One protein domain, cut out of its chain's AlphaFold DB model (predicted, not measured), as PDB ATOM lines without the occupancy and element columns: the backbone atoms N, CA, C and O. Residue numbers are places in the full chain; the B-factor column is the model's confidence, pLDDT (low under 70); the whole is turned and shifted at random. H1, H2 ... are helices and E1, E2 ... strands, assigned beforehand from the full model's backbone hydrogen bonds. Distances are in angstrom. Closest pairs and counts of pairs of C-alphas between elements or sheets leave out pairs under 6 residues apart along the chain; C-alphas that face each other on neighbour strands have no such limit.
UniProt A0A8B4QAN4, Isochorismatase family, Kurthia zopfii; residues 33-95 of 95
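What this domain is: This is residues 33 to 95 of the 95 residues of the protein "Isochorismatase family" of Kurthia zopfii (UniProt A0A8B4QAN4). Little regular structure: two short strands, E1 and E2, lie side by side as a small parallel ribbon in a body that is mostly loop. The long loop of residues 40 to 62 lies toward one end of the longest axis and the short helix H1 toward the other, and the tail, residues 85 to 95, folds back from H1. The printed part has 63 residues, with E1, E2 and H1 in that order; the class is mixed, with 17 residues in named elements. It is compact, with a radius of gyration of the C-alphas of 12.1 A and spans of 33 by 25 by 18 A.

Where its parts are: E1, residues 35 to 39, is 13.4 A long and begins at C-alpha 35 (-24.259, -18.716, -26.919). E2, residues 63 to 67, is 13.2 A long. H1, residues 78 to 84, is 9.9 A long and ends at C-alpha 84 (-31.561, -29.250, -29.233).

How they stand to each other: E1 and E2 are parallel at 26 degrees, with N 36 and O 63 2.8 A apart, within hydrogen-bond range. The closest C-alphas of E2 and H1 are those of Leu 65 and Leu 78, 7.7 A. E1 and H1 are apart. Every O i to N i+4 pair in H1 is within hydrogen-bond range.

The domain as a whole: The farthest C-alphas, Gly 47 and Glu 88, are 33.3 A apart. The printed part has no cut. E1 to E2 is a long link of 23 residues. Residues 42 to 43 have pLDDT under 70.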
ATOM      1  N   PRO A  33     -20.786 -24.087 -31.536       95.62
ATOM      2  CA  PRO A  33     -21.798 -23.081 -31.226       95.62
ATOM      3  C   PRO A  33     -21.384 -22.156 -30.076       95.62
ATOM      4  O   PRO A  33     -20.916 -22.615 -29.031       95.62
ATOM      5  N   VAL A  34     -21.624 -20.855 -30.249       96.31
ATOM      6  CA  VAL A  34     -21.414 -19.828 -29.221       96.31
ATOM      7  C   VAL A  34     -22.766 -19.249 -28.819       96.31
ATOM      8  O   VAL A  34     -23.539 -18.808 -29.669       96.31
ATOM      9  N   ILE A  35     -23.035 -19.251 -27.513       96.81
ATOM     10  CA  ILE A  35     -24.259 -18.716 -26.919       96.81
ATOM     11  C   ILE A  35     -23.867 -17.609 -25.940       96.81
ATOM     12  O   ILE A  35     -23.180 -17.866 -24.950       96.81
ATOM     13  N   PHE A  36     -24.319 -16.389 -26.204       97.31
ATOM     14  CA  PHE A  36     -24.172 -15.250 -25.310       97.31
ATOM     15  C   PHE A  36     -25.378 -15.138 -24.384       97.31
ATOM     16  O   PHE A  36     -26.526 -15.301 -24.802       97.31
ATOM     17  N   VAL A  37     -25.106 -14.827 -23.120       95.88
ATOM     18  CA  VAL A  37     -26.127 -14.644 -22.087       95.88
ATOM     19  C   VAL A  37     -25.984 -13.251 -21.489       95.88
ATOM     20  O   VAL A  37     -24.926 -12.936 -20.946       95.88
ATOM     21  N   ARG A  38     -27.034 -12.430 -21.564       94.94
ATOM     22  CA  ARG A  38     -27.067 -11.077 -20.983       94.94
ATOM     23  C   ARG A  38     -27.992 -11.030 -19.777       94.94
ATOM     24  O   ARG A  38     -29.004 -11.724 -19.736       94.94
ATOM     25  N   ASP A  39     -27.640 -10.218 -18.789       91.31
ATOM     26  CA  ASP A  39     -28.432 -10.051 -17.573       91.31
ATOM     27  C   ASP A  39     -29.374  -8.846 -17.696       91.31
ATOM     28  O   ASP A  39     -28.913  -7.709 -17.788       91.31
ATOM     29  N   VAL A  40     -30.685  -9.097 -17.703       89.31
ATOM     30  CA  VAL A  40     -31.718  -8.046 -17.699       89.31
ATOM     31  C   VAL A  40     -32.150  -7.644 -16.289       89.31
ATOM     32  O   VAL A  40     -32.813  -6.628 -16.137       89.31
ATOM     33  N   ASP A  41     -31.796  -8.393 -15.241       75.81
ATOM     34  CA  ASP A  41     -32.149  -8.024 -13.858       75.81
ATOM     35  C   ASP A  41     -31.280  -6.851 -13.353       75.81
ATOM     36  O   ASP A  41     -31.659  -6.105 -12.453       75.81
ATOM     37  N   GLY A  42     -30.111  -6.651 -13.974       65.88
ATOM     38  CA  GLY A  42     -29.173  -5.569 -13.662       65.88
ATOM     39  C   GLY A  42     -29.253  -4.327 -14.560       65.88
ATOM     40  O   GLY A  42     -28.526  -3.367 -14.301       65.88
ATOM     41  N   ALA A  43     -30.083  -4.324 -15.610       67.19
ATOM     42  CA  ALA A  43     -30.144  -3.245 -16.601       67.19
ATOM     43  C   ALA A  43     -31.532  -3.128 -17.258       67.19
ATOM     44  O   ALA A  43     -32.279  -4.094 -17.309       67.19
ATOM     45  N   ASP A  44     -31.850  -1.978 -17.860       71.00
ATOM     46  CA  ASP A  44     -33.155  -1.712 -18.502       71.00
ATOM     47  C   ASP A  44     -33.386  -2.487 -19.829       71.00
ATOM     48  O   ASP A  44     -34.245  -2.123 -20.631       71.00
ATOM     49  N   GLY A  45     -32.607  -3.543 -20.095       77.38
ATOM     50  CA  GLY A  45     -32.738  -4.392 -21.285       77.38
ATOM     51  C   GLY A  45     -32.343  -3.727 -22.611       77.38
ATOM     52  O   GLY A  45     -32.668  -4.254 -23.673       77.38
ATOM     53  N   ALA A  46     -31.662  -2.575 -22.572       81.69
ATOM     54  CA  ALA A  46     -31.145  -1.883 -23.752       81.69
ATOM     55  C   ALA A  46     -29.973  -0.942 -23.414       81.69
ATOM     56  O   ALA A  46     -29.845  -0.450 -22.291       81.69
ATOM     57  N   GLY A  47     -29.155  -0.630 -24.424       83.75
ATOM     58  CA  GLY A  47     -28.099   0.386 -24.351       83.75
ATOM     59  C   GLY A  47     -26.727  -0.156 -23.944       83.75
ATOM     60  O   GLY A  47     -26.574  -1.324 -23.605       83.75
ATOM     61  N   ALA A  48     -25.705   0.706 -23.969       82.94
ATOM     62  CA  ALA A  48     -24.298   0.303 -23.822       82.94
ATOM     63  C   ALA A  48     -23.959  -0.418 -22.500       82.94
ATOM     64  O   ALA A  48     -22.977  -1.149 -22.435       82.94
ATOM     65  N   GLY A  49     -24.761  -0.221 -21.447       81.88
ATOM     66  CA  GLY A  49     -24.616  -0.937 -20.174       81.88
ATOM     67  C   GLY A  49     -25.241  -2.338 -20.151       81.88
ATOM     68  O   GLY A  49     -25.028  -3.065 -19.186       81.88
ATOM     69  N   PHE A  50     -26.012  -2.704 -21.178       88.00
ATOM     70  CA  PHE A  50     -26.719  -3.981 -21.304       88.00
ATOM     71  C   PHE A  50     -26.224  -4.818 -22.488       88.00
ATOM     72  O   PHE A  50     -26.136  -6.043 -22.390       88.00
ATOM     73  N   GLU A  51     -25.924  -4.167 -23.613       91.25
ATOM     74  CA  GLU A  51     -25.435  -4.850 -24.805       91.25
ATOM     75  C   GLU A  51     -24.129  -5.603 -24.536       91.25
ATOM     76  O   GLU A  51     -23.360  -5.279 -23.625       91.25
ATOM     77  N   ILE A  52     -23.860  -6.617 -25.361       93.62
ATOM     78  CA  ILE A  52     -22.557  -7.280 -25.342       93.62
ATOM     79  C   ILE A  52     -21.497  -6.213 -25.611       93.62
ATOM     80  O   ILE A  52     -21.646  -5.389 -26.514       93.62
ATOM     81  N   HIS A  53     -20.446  -6.216 -24.792       94.50
ATOM     82  CA  HIS A  53     -19.396  -5.210 -24.859       94.50
ATOM     83  C   HIS A  53     -18.841  -5.099 -26.286       94.50
ATOM     84  O   HIS A  53     -18.494  -6.116 -26.877       94.50
ATOM     85  N   GLU A  54     -18.701  -3.881 -26.810       94.44
ATOM     86  CA  GLU A  54     -18.341  -3.622 -28.217       94.44
ATOM     87  C   GLU A  54     -17.009  -4.256 -28.657       94.44
ATOM     88  O   GLU A  54     -16.872  -4.696 -29.794       94.44
ATOM     89  N   ASP A  55     -16.046  -4.364 -27.738       96.50
ATOM     90  CA  ASP A  55     -14.775  -5.058 -27.985       96.50
ATOM     91  C   ASP A  55     -14.886  -6.595 -28.054       96.50
ATOM     92  O   ASP A  55     -13.884  -7.254 -28.339       96.50
ATOM     93  N   ILE A  56     -16.041  -7.198 -27.749       96.88
ATOM     94  CA  ILE A  56     -16.258  -8.644 -27.881       96.88
ATOM     95  C   ILE A  56     -16.735  -8.950 -29.303       96.88
ATOM     96  O   ILE A  56     -17.756  -8.443 -29.759       96.88
ATOM     97  N   ALA A  57     -16.008  -9.822 -29.997       94.06
ATOM     98  CA  ALA A  57     -16.359 -10.250 -31.342       94.06
ATOM     99  C   ALA A  57     -17.607 -11.144 -31.318       94.06
ATOM    100  O   ALA A  57     -17.643 -12.155 -30.614       94.06
ATOM    101  N   LEU A  58     -18.610 -10.797 -32.124       93.69
ATOM    102  CA  LEU A  58     -19.822 -11.591 -32.309       93.69
ATOM    103  C   LEU A  58     -19.728 -12.397 -33.612       93.69
ATOM    104  O   LEU A  58     -19.619 -11.800 -34.684       93.69
ATOM    105  N   PRO A  59     -19.778 -13.740 -33.556       91.00
ATOM    106  CA  PRO A  59     -19.988 -14.560 -34.742       91.00
ATOM    107  C   PRO A  59     -21.361 -14.268 -35.361       91.00
ATOM    108  O   PRO A  59     -22.329 -14.040 -34.636       91.00
ATOM    109  N   ASN A  60     -21.466 -14.335 -36.691       84.69
ATOM    110  CA  ASN A  60     -22.710 -14.020 -37.414       84.69
ATOM    111  C   ASN A  60     -23.912 -14.880 -36.981       84.69
ATOM    112  O   ASN A  60     -25.036 -14.390 -36.984       84.69
ATOM    113  N   ASP A  61     -23.665 -16.129 -36.577       86.12
ATOM    114  CA  ASP A  61     -24.701 -17.110 -36.231       86.12
ATOM    115  C   ASP A  61     -24.756 -17.407 -34.720       86.12
ATOM    116  O   ASP A  61     -25.189 -18.483 -34.304       86.12
ATOM    117  N   CYS A  62     -24.262 -16.489 -33.877       91.31
ATOM    118  CA  CYS A  62     -24.311 -16.691 -32.431       91.31
ATOM    119  C   CYS A  62     -25.729 -16.530 -31.871       91.31
ATOM    120  O   CYS A  62     -26.505 -15.672 -32.295       91.31
ATOM    121  N   ASP A  63     -26.053 -17.352 -30.874       93.75
ATOM    122  CA  ASP A  63     -27.290 -17.191 -30.120       93.75
ATOM    123  C   ASP A  63     -27.097 -16.139 -29.032       93.75
ATOM    124  O   ASP A  63     -26.081 -16.140 -28.336       93.75
ATOM    125  N   ILE A  64     -28.101 -15.290 -28.830       95.50
ATOM    126  CA  ILE A  64     -28.154 -14.349 -27.708       95.50
ATOM    127  C   ILE A  64     -29.430 -14.633 -26.926       95.50
ATOM    128  O   ILE A  64     -30.518 -14.698 -27.499       95.50
ATOM    129  N   LEU A  65     -29.295 -14.808 -25.614       95.25
ATOM    130  CA  LEU A  65     -30.421 -14.963 -24.702       95.25
ATOM    131  C   LEU A  65     -30.282 -14.042 -23.498       95.25
ATOM    132  O   LEU A  65     -29.183 -13.766 -23.014       95.25
ATOM    133  N   ASP A  66     -31.426 -13.623 -22.982       95.44
ATOM    134  CA  ASP A  66     -31.509 -12.762 -21.814       95.44
ATOM    135  C   ASP A  66     -31.931 -13.588 -20.591       95.44
ATOM    136  O   ASP A  66     -32.787 -14.474 -20.685       95.44
ATOM    137  N   LYS A  67     -31.324 -13.311 -19.433       95.00
ATOM    138  CA  LYS A  67     -31.663 -13.919 -18.140       95.00
ATOM    139  C   LYS A  67     -32.042 -12.842 -17.128       95.00
ATOM    140  O   LYS A  67     -31.396 -11.804 -17.070       95.00
ATOM    141  N   ALA A  68     -33.036 -13.125 -16.293       93.44
ATOM    142  CA  ALA A  68     -33.488 -12.237 -15.215       93.44
ATOM    143  C   ALA A  68     -33.114 -12.770 -13.816       93.44
ATOM    144  O   ALA A  68     -33.785 -12.493 -12.829       93.44
ATOM    145  N   ALA A  69     -32.104 -13.639 -13.739       93.19
ATOM    146  CA  ALA A  69     -31.631 -14.227 -12.493       93.19
ATOM    147  C   ALA A  69     -30.140 -14.557 -12.588       93.19
ATOM    148  O   ALA A  69     -29.591 -14.742 -13.678       93.19
ATOM    149  N   THR A  70     -29.468 -14.724 -11.445       91.94
ATOM    150  CA  THR A  70     -28.070 -15.193 -11.406       91.94
ATOM    151  C   THR A  70     -27.904 -16.537 -12.120       91.94
ATOM    152  O   THR A  70     -26.932 -16.750 -12.839       91.94
ATOM    153  N   ASN A  71     -28.874 -17.441 -11.964       95.94
ATOM    154  CA  ASN A  71     -28.880 -18.720 -12.658       95.94
ATOM    155  C   ASN A  71     -29.350 -18.543 -14.112       95.94
ATOM    156  O   ASN A  71     -30.531 -18.314 -14.354       95.94
ATOM    157  N   ALA A  72     -28.443 -18.738 -15.072       96.75
ATOM    158  CA  ALA A  72     -28.730 -18.615 -16.502       96.75
ATOM    159  C   ALA A  72     -29.770 -19.614 -17.039       96.75
ATOM    160  O   ALA A  72     -30.320 -19.376 -18.108       96.75
ATOM    161  N   PHE A  73     -30.059 -20.710 -16.330       97.50
ATOM    162  CA  PHE A  73     -31.110 -21.664 -16.702       97.50
ATOM    163  C   PHE A  73     -32.489 -21.273 -16.174       97.50
ATOM    164  O   PHE A  73     -33.508 -21.747 -16.676       97.50
ATOM    165  N   TYR A  74     -32.542 -20.460 -15.119       97.44
ATOM    166  CA  TYR A  74     -33.797 -20.126 -14.471       97.44
ATOM    167  C   TYR A  74     -34.555 -19.087 -15.298       97.44
ATOM    168  O   TYR A  74     -34.077 -17.973 -15.494       97.44
ATOM    169  N   GLY A  75     -35.744 -19.457 -15.778       95.69
ATOM    170  CA  GLY A  75     -36.594 -18.560 -16.563       95.69
ATOM    171  C   GLY A  75     -36.101 -18.287 -17.989       95.69
ATOM    172  O   GLY A  75     -36.602 -17.363 -18.617       95.69
ATOM    173  N   THR A  76     -35.156 -19.076 -18.510       97.12
ATOM    174  CA  THR A  76     -34.649 -18.960 -19.890       97.12
ATOM    175  C   THR A  76     -34.892 -20.245 -20.686       97.12
ATOM    176  O   THR A  76     -35.323 -21.266 -20.144       97.12
ATOM    177  N   ASN A  77     -34.592 -20.212 -21.986       96.75
ATOM    178  CA  ASN A  77     -34.614 -21.377 -22.874       96.75
ATOM    179  C   ASN A  77     -33.237 -22.063 -23.022       96.75
ATOM    180  O   ASN A  77     -33.057 -22.877 -23.932       96.75
ATOM    181  N   LEU A  78     -32.260 -21.743 -22.159       97.81
ATOM    182  CA  LEU A  78     -30.879 -22.215 -22.305       97.81
ATOM    183  C   LEU A  78     -30.793 -23.748 -22.307       97.81
ATOM    184  O   LEU A  78     -30.142 -24.324 -23.175       97.81
ATOM    185  N   LEU A  79     -31.486 -24.430 -21.385       98.00
ATOM    186  CA  LEU A  79     -31.456 -25.896 -21.319       98.00
ATOM    187  C   LEU A  79     -32.008 -26.531 -22.602       98.00
ATOM    188  O   LEU A  79     -31.393 -27.437 -23.160       98.00
ATOM    189  N   GLN A  80     -33.148 -26.037 -23.085       97.75
ATOM    190  CA  GLN A  80     -33.793 -26.533 -24.298       97.75
ATOM    191  C   GLN A  80     -32.896 -26.305 -25.517       97.75
ATOM    192  O   GLN A  80     -32.777 -27.191 -26.363       97.75
ATOM    193  N   ARG A  81     -32.215 -25.151 -25.588       96.88
ATOM    194  CA  ARG A  81     -31.265 -24.853 -26.663       96.88
ATOM    195  C   ARG A  81     -30.091 -25.827 -26.653       96.88
ATOM    196  O   ARG A  81     -29.831 -26.455 -27.679       96.88
ATOM    197  N   LEU A  82     -29.449 -26.021 -25.501       97.69
ATOM    198  CA  LEU A  82     -28.335 -26.963 -25.350       97.69
ATOM    199  C   LEU A  82     -28.737 -28.395 -25.725       97.69
ATOM    200  O   LEU A  82     -28.016 -29.063 -26.462       97.69
ATOM    201  N   GLN A  83     -29.919 -28.846 -25.292       98.00
ATOM    202  CA  GLN A  83     -30.456 -30.162 -25.648       98.00
ATOM    203  C   GLN A  83     -30.733 -30.291 -27.152       98.00
ATOM    204  O   GLN A  83     -30.404 -31.317 -27.747       98.00
ATOM    205  N   SER A  84     -31.289 -29.254 -27.786       97.25
ATOM    206  CA  SER A  84     -31.561 -29.250 -29.233       97.25
ATOM    207  C   SER A  84     -30.285 -29.353 -30.075       97.25
ATOM    208  O   SER A  84     -30.278 -30.020 -31.108       97.25
ATOM    209  N   LEU A  85     -29.194 -28.761 -29.582       95.81
ATOM    210  CA  LEU A  85     -27.860 -28.812 -30.180       95.81
ATOM    211  C   LEU A  85     -27.060 -30.056 -29.746       95.81
ATOM    212  O   LEU A  85     -25.935 -30.235 -30.199       95.81
ATOM    213  N   LYS A  86     -27.632 -30.920 -28.889       97.44
ATOM    214  CA  LYS A  86     -26.988 -32.119 -28.320       97.44
ATOM    215  C   LYS A  86     -25.656 -31.812 -27.621       97.44
ATOM    216  O   LYS A  86     -24.687 -32.555 -27.751       97.44
ATOM    217  N   ILE A  87     -25.607 -30.702 -26.886       97.38
ATOM    218  CA  ILE A  87     -24.413 -30.274 -26.156       97.38
ATOM    219  C   ILE A  87     -24.305 -31.033 -24.833       97.38
ATOM    220  O   ILE A  87     -25.199 -30.963 -23.992       97.38
ATOM    221  N   GLU A  88     -23.175 -31.707 -24.635       97.38
ATOM    222  CA  GLU A  88     -22.857 -32.447 -23.402       97.38
ATOM    223  C   GLU A  88     -21.742 -31.778 -22.581       97.38
ATOM    224  O   GLU A  88     -21.616 -32.017 -21.381       97.38
ATOM    225  N   HIS A  89     -20.951 -30.900 -23.208       97.62
ATOM    226  CA  HIS A  89     -19.828 -30.201 -22.589       97.62
ATOM    227  C   HIS A  89     -19.939 -28.695 -22.811       97.62
ATOM    228  O   HIS A  89     -20.148 -28.240 -23.933       97.62
ATOM    229  N   LEU A  90     -19.757 -27.921 -21.739       97.44
ATOM    230  CA  LEU A  90     -19.799 -26.461 -21.769       97.44
ATOM    231  C   LEU A  90     -18.434 -25.879 -21.409       97.44
ATOM    232  O   LEU A  90     -17.818 -26.282 -20.423       97.44
ATOM    233  N   VAL A  91     -18.006 -24.879 -22.175       97.25
ATOM    234  CA  VAL A  91     -16.921 -23.967 -21.803       97.25
ATOM    235  C   VAL A  91     -17.575 -22.645 -21.425       97.25
ATOM    236  O   VAL A  91     -18.246 -22.036 -22.252       97.25
ATOM    237  N   ILE A  92     -17.425 -22.224 -20.169       97.06
ATOM    238  CA  ILE A  92     -18.134 -21.060 -19.622       97.06
ATOM    239  C   ILE A  92     -17.127 -19.954 -19.312       97.06
ATOM    240  O   ILE A  92     -16.118 -20.188 -18.648       97.06
ATOM    241  N   MET A  93     -17.427 -18.744 -19.776       95.38
ATOM    242  CA  MET A  93     -16.688 -17.517 -19.491       95.38
ATOM    243  C   MET A  93     -17.674 -16.361 -19.329       95.38
ATOM    244  O   MET A  93     -18.781 -16.413 -19.859       95.38
ATOM    245  N   GLY A  94     -17.274 -15.325 -18.605       93.31
ATOM    246  CA  GLY A  94     -18.120 -14.169 -18.332       93.31
ATOM    247  C   GLY A  94     -17.674 -13.453 -17.066       93.31
ATOM    248  O   GLY A  94     -16.593 -13.731 -16.537       93.31
ATOM    249  N   CYS A  95     -18.513 -12.541 -16.595       90.38
ATOM    250  CA  CYS A  95     -18.354 -11.813 -15.346       90.38
ATOM    251  C   CYS A  95     -19.690 -11.693 -14.618       90.38
ATOM    252  O   CYS A  95     -20.730 -11.730 -15.314       90.38
TER     253      CYS A  95